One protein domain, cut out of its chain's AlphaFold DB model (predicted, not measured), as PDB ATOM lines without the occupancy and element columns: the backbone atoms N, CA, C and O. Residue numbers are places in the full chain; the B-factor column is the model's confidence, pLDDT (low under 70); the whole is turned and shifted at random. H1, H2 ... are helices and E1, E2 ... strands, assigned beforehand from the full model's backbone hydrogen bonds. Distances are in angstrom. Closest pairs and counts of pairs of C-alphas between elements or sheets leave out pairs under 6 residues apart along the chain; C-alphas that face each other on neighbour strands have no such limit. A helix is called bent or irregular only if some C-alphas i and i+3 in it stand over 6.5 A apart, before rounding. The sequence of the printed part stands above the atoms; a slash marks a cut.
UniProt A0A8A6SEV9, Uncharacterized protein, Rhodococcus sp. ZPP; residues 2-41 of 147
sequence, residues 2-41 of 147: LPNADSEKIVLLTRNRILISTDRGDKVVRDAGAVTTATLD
ATOM      1  N   LEU A   2     -44.832 434.490 -43.477       59.44
ATOM      2  CA  LEU A   2     -46.016 433.855 -44.074       59.44
ATOM      3  C   LEU A   2     -46.087 432.385 -43.622       59.44
ATOM      4  O   LEU A   2     -45.034 431.776 -43.421       59.44
ATOM      5  N   PRO A   3     -47.285 431.803 -43.453       66.50
ATOM      6  CA  PRO A   3     -47.425 430.365 -43.255       66.50
ATOM      7  C   PRO A   3     -46.725 429.593 -44.385       66.50
ATOM      8  O   PRO A   3     -46.757 430.015 -45.542       66.50
ATOM      9  N   ASN A   4     -46.119 428.443 -44.073       69.00
ATOM     10  CA  ASN A   4     -45.335 427.661 -45.044       69.00
ATOM     11  C   ASN A   4     -46.141 427.314 -46.318       69.00
ATOM     12  O   ASN A   4     -45.651 427.460 -47.434       69.00
ATOM     13  N   ALA A   5     -47.425 426.972 -46.155       70.88
ATOM     14  CA  ALA A   5     -48.328 426.640 -47.259       70.88
ATOM     15  C   ALA A   5     -48.628 427.818 -48.210       70.88
ATOM     16  O   ALA A   5     -48.934 427.598 -49.382       70.88
ATOM     17  N   ASP A   6     -48.551 429.064 -47.737       82.88
ATOM     18  CA  ASP A   6     -48.790 430.240 -48.581       82.88
ATOM     19  C   ASP A   6     -47.558 430.575 -49.425       82.88
ATOM     20  O   ASP A   6     -47.690 430.984 -50.579       82.88
ATOM     21  N   SER A   7     -46.360 430.313 -48.895       86.19
ATOM     22  CA  SER A   7     -45.103 430.494 -49.630       86.19
ATOM     23  C   SER A   7     -44.994 429.503 -50.795       86.19
ATOM     24  O   SER A   7     -44.703 429.906 -51.919       86.19
ATOM     25  N   GLU A   8     -45.335 428.228 -50.574       88.88
ATOM     26  CA  GLU A   8     -45.371 427.211 -51.638       88.88
ATOM     27  C   GLU A   8     -46.355 427.571 -52.762       88.88
ATOM     28  O   GLU A   8     -46.033 427.434 -53.946       88.88
ATOM     29  N   LYS A   9     -47.544 428.083 -52.411       90.88
ATOM     30  CA  LYS A   9     -48.530 428.544 -53.400       90.88
ATOM     31  C   LYS A   9     -48.007 429.715 -54.221       90.88
ATOM     32  O   LYS A   9     -48.185 429.710 -55.435       90.88
ATOM     33  N   ILE A  10     -47.367 430.698 -53.586       90.31
ATOM     34  CA  ILE A  10     -46.782 431.846 -54.291       90.31
ATOM     35  C   ILE A  10     -45.738 431.360 -55.296       90.31
ATOM     36  O   ILE A  10     -45.838 431.705 -56.470       90.31
ATOM     37  N   VAL A  11     -44.811 430.495 -54.873       90.94
ATOM     38  CA  VAL A  11     -43.797 429.910 -55.765       90.94
ATOM     39  C   VAL A  11     -44.451 429.205 -56.951       90.94
ATOM     40  O   VAL A  11     -44.048 429.414 -58.094       90.94
ATOM     41  N   LEU A  12     -45.482 428.393 -56.709       91.44
ATOM     42  CA  LEU A  12     -46.160 427.651 -57.768       91.44
ATOM     43  C   LEU A  12     -46.896 428.566 -58.760       91.44
ATOM     44  O   LEU A  12     -46.881 428.296 -59.962       91.44
ATOM     45  N   LEU A  13     -47.520 429.645 -58.280       89.69
ATOM     46  CA  LEU A  13     -48.291 430.571 -59.114       89.69
ATOM     47  C   LEU A  13     -47.412 431.528 -59.929       89.69
ATOM     48  O   LEU A  13     -47.819 431.935 -61.017       89.69
ATOM     49  N   THR A  14     -46.220 431.882 -59.440       90.75
ATOM     50  CA  THR A  14     -45.353 432.876 -60.096       90.75
ATOM     51  C   THR A  14     -44.204 432.269 -60.900       90.75
ATOM     52  O   THR A  14     -43.583 432.969 -61.706       90.75
ATOM     53  N   ARG A  15     -43.930 430.968 -60.746       88.31
ATOM     54  CA  ARG A  15     -42.845 430.290 -61.467       88.31
ATOM     55  C   ARG A  15     -43.000 430.417 -62.981       88.31
ATOM     56  O   ARG A  15     -44.029 430.046 -63.553       88.31
ATOM     57  N   ASN A  16     -41.927 430.849 -63.643       87.19
ATOM     58  CA  ASN A  16     -41.868 431.033 -65.098       87.19
ATOM     59  C   ASN A  16     -42.989 431.955 -65.624       87.19
ATOM     60  O   ASN A  16     -43.584 431.694 -66.677       87.19
ATOM     61  N   ARG A  17     -43.349 432.987 -64.853       90.50
ATOM     62  CA  ARG A  17     -44.304 434.027 -65.245       90.50
ATOM     63  C   ARG A  17     -43.622 435.385 -65.268       90.50
ATOM     64  O   ARG A  17     -42.698 435.640 -64.499       90.50
ATOM     65  N   ILE A  18     -44.120 436.248 -66.147       91.38
ATOM     66  CA  ILE A  18     -43.872 437.684 -66.072       91.38
ATOM     67  C   ILE A  18     -44.907 438.256 -65.103       91.38
ATOM     68  O   ILE A  18     -46.095 437.953 -65.241       91.38
ATOM     69  N   LEU A  19     -44.466 439.032 -64.117       92.56
ATOM     70  CA  LEU A  19     -45.346 439.609 -63.106       92.56
ATOM     71  C   LEU A  19     -45.636 441.082 -63.377       92.56
ATOM     72  O   LEU A  19     -44.767 441.826 -63.808       92.56
ATOM     73  N   ILE A  20     -46.853 441.502 -63.052       92.31
ATOM     74  CA  ILE A  20     -47.200 442.905 -62.822       92.31
ATOM     75  C   ILE A  20     -47.495 442.998 -61.331       92.31
ATOM     76  O   ILE A  20     -48.455 442.396 -60.850       92.31
ATOM     77  N   SER A  21     -46.630 443.674 -60.582       88.69
ATOM     78  CA  SER A  21     -46.668 443.657 -59.120       88.69
ATOM     79  C   SER A  21     -46.376 445.025 -58.535       88.69
ATOM     80  O   SER A  21     -45.508 445.740 -59.022       88.69
ATOM     81  N   THR A  22     -47.059 445.345 -57.436       87.62
ATOM     82  CA  THR A  22     -46.643 446.425 -56.534       87.62
ATOM     83  C   THR A  22     -45.319 446.063 -55.859       87.62
ATOM     84  O   THR A  22     -45.018 444.877 -55.702       87.62
ATOM     85  N   ASP A  23     -44.592 447.052 -55.337       86.06
ATOM     86  CA  ASP A  23     -43.353 446.830 -54.569       86.06
ATOM     87  C   ASP A  23     -43.553 445.853 -53.402       86.06
ATOM     88  O   ASP A  23     -42.714 444.997 -53.109       86.06
ATOM     89  N   ARG A  24     -44.715 445.940 -52.740       86.31
ATOM     90  CA  ARG A  24     -45.086 445.022 -51.660       86.31
ATOM     91  C   ARG A  24     -45.302 443.600 -52.176       86.31
ATOM     92  O   ARG A  24     -44.861 442.658 -51.520       86.31
ATOM     93  N   GLY A  25     -45.997 443.436 -53.301       87.00
ATOM     94  CA  GLY A  25     -46.227 442.128 -53.917       87.00
ATOM     95  C   GLY A  25     -44.919 441.481 -54.367       87.00
ATOM     96  O   GLY A  25     -44.672 440.320 -54.061       87.00
ATOM     97  N   ASP A  26     -44.049 442.263 -54.993       87.44
ATOM     98  CA  ASP A  26     -42.724 441.836 -55.435       87.44
ATOM     99  C   ASP A  26     -41.840 441.397 -54.254       87.44
ATOM    100  O   ASP A  26     -41.248 440.315 -54.264       87.44
ATOM    101  N   LYS A  27     -41.852 442.157 -53.146       87.50
ATOM    102  CA  LYS A  27     -41.195 441.736 -51.901       87.50
ATOM    103  C   LYS A  27     -41.745 440.404 -51.378       87.50
ATOM    104  O   LYS A  27     -40.965 439.553 -50.970       87.50
ATOM    105  N   VAL A  28     -43.063 440.209 -51.387       89.31
ATOM    106  CA  VAL A  28     -43.692 438.957 -50.928       89.31
ATOM    107  C   VAL A  28     -43.276 437.765 -51.794       89.31
ATOM    108  O   VAL A  28     -42.992 436.694 -51.262       89.31
ATOM    109  N   VAL A  29     -43.197 437.950 -53.112       89.25
ATOM    110  CA  VAL A  29     -42.733 436.923 -54.056       89.25
ATOM    111  C   VAL A  29     -41.268 436.559 -53.792       89.25
ATOM    112  O   VAL A  29     -40.942 435.372 -53.718       89.25
ATOM    113  N   ARG A  30     -40.405 437.557 -53.563       87.06
ATOM    114  CA  ARG A  30     -38.999 437.340 -53.184       87.06
ATOM    115  C   ARG A  30     -38.845 436.637 -51.840       87.06
ATOM    116  O   ARG A  30     -38.101 435.666 -51.751       87.06
ATOM    117  N   ASP A  31     -39.557 437.093 -50.810       89.50
ATOM    118  CA  ASP A  31     -39.506 436.508 -49.464       89.50
ATOM    119  C   ASP A  31     -39.959 435.033 -49.469       89.50
ATOM    120  O   ASP A  31     -39.477 434.235 -48.667       89.50
ATOM    121  N   ALA A  32     -40.865 434.659 -50.381       88.94
ATOM    122  CA  ALA A  32     -41.299 433.276 -50.592       88.94
ATOM    123  C   ALA A  32     -40.269 432.410 -51.352       88.94
ATOM    124  O   ALA A  32     -40.498 431.216 -51.536       88.94
ATOM    125  N   GLY A  33     -39.151 432.988 -51.808       86.38
ATOM    126  CA  GLY A  33     -38.121 432.296 -52.587       86.38
ATOM    127  C   GLY A  33     -38.539 431.982 -54.025       86.38
ATOM    128  O   GLY A  33     -37.986 431.073 -54.646       86.38
ATOM    129  N   ALA A  34     -39.539 432.685 -54.561       86.62
ATOM    130  CA  ALA A  34     -40.033 432.426 -55.902       86.62
ATOM    131  C   ALA A  34     -39.125 433.044 -56.975       86.62
ATOM    132  O   ALA A  34     -38.706 434.195 -56.874       86.62
ATOM    133  N   VAL A  35     -38.871 432.279 -58.037       83.00
ATOM    134  CA  VAL A  35     -38.123 432.735 -59.215       83.00
ATOM    135  C   VAL A  35     -39.112 433.046 -60.333       83.00
ATOM    136  O   VAL A  35     -39.756 432.146 -60.885       83.00
ATOM    137  N   THR A  36     -39.238 434.329 -60.651       84.19
ATOM    138  CA  THR A  36     -40.065 434.841 -61.748       84.19
ATOM    139  C   THR A  36     -39.232 434.972 -63.019       84.19
ATOM    140  O   THR A  36     -38.004 434.969 -62.976       84.19
ATOM    141  N   THR A  37     -39.893 435.060 -64.173       86.31
ATOM    142  CA  THR A  37     -39.192 435.300 -65.444       86.31
ATOM    143  C   THR A  37     -38.723 436.749 -65.540       86.31
ATOM    144  O   THR A  37     -37.609 437.004 -65.981       86.31
ATOM    145  N   ALA A  38     -39.597 437.687 -65.172       87.81
ATOM    146  CA  ALA A  38     -39.357 439.126 -65.183       87.81
ATOM    147  C   ALA A  38     -40.506 439.848 -64.464       87.81
ATOM    148  O   ALA A  38     -41.582 439.269 -64.271       87.81
ATOM    149  N   THR A  39     -40.310 441.127 -64.163       90.88
ATOM    150  CA  THR A  39     -41.401 442.060 -63.860       90.88
ATOM    151  C   THR A  39     -41.678 442.896 -65.106       90.88
ATOM    152  O   THR A  39     -40.749 443.328 -65.778       90.88
ATOM    153  N   LEU A  40     -42.943 443.079 -65.469       93.75
ATOM    154  CA  LEU A  40     -43.348 443.870 -66.625       93.75
ATOM    155  C   LEU A  40     -43.289 445.357 -66.280       93.75
ATOM    156  O   LEU A  40     -43.939 445.802 -65.334       93.75
ATOM    157  N   ASP A  41     -42.570 446.125 -67.092       93.94
ATOM    158  CA  ASP A  41     -42.642 447.582 -67.066       93.94
ATOM    159  C   ASP A  41     -43.849 448.028 -67.898       93.94
ATOM    160  O   ASP A  41     -43.851 447.930 -69.128       93.94
TER     161      ASP A  41
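This is residues 2 to 41 of the 147 residues of an uncharacterized protein of Rhodococcus sp. ZPP (UniProt A0A8A6SEV9). A short helix, H1, makes one half of an elongated little body; a second helix, H2, is set steeply to it and points with its later residues toward it, and at the far end from the start of H1 a small strand, E1, lies beside residues 18 to 19 of the link between the helices. The two helices and the two links together outline a loose ring, with E1 and its short parallel pairing on the side away from the first residues. The printed part has 40 residues, with two named helices and one named strand in the order H1, H2, E1, and its class is mostly helix. It is compact, with a radius of gyration of the C-alphas of 9.4 A, and its C-alphas span 30 by 19 by 11 A, only just elongated.

H1, residues 4 to 14, comes first, and a short link of 8 residues leads from it to H2, residues 23 to 31. H1 and H2 only just touch, with 3 pairs of C-alphas within 8 A; the closest C-alphas are those of Ile 10 and Val 29, 6.5 A apart. Their lines stand at a steep tilt of 67 degrees, and they run opposite ways, with their centres 12.0 A apart. In both H1 and H2 every O i to N i+4 pair is within hydrogen-bond range. A short link of 6 residues leads on to E1, residues 38 to 40. E1 pairs with no named strand, but residues 38 to 39 of it pair with residues 18 to 19, parallel. E1 is apart from H1, and it is also apart from H2.

H1 begins at Asn 4, with its C-alpha at (-45.335, 427.661, -45.044), and ends at Thr 14, 15.9 A away from C-alpha to C-alpha. H2 begins at Asp 23, with its C-alpha at (-43.353, 446.830, -54.569), and measures 12.1 A to the C-alpha of Asp 31. E1 runs from Ala 38 to Leu 40, whose C-alpha is at (-43.348, 443.870, -66.625). Neither helix is bent or irregular.

The two C-alphas farthest apart are those of Asn 4 and Asp 41, at 29.8 A; those of the first and last printed residues, Leu 2 and Asp 41, are 27.0 A apart. The printed part has no cut, and neither of its two links between elements is long. The mean pLDDT of the printed part is 86.4, and residues 2 to 4 are under 70.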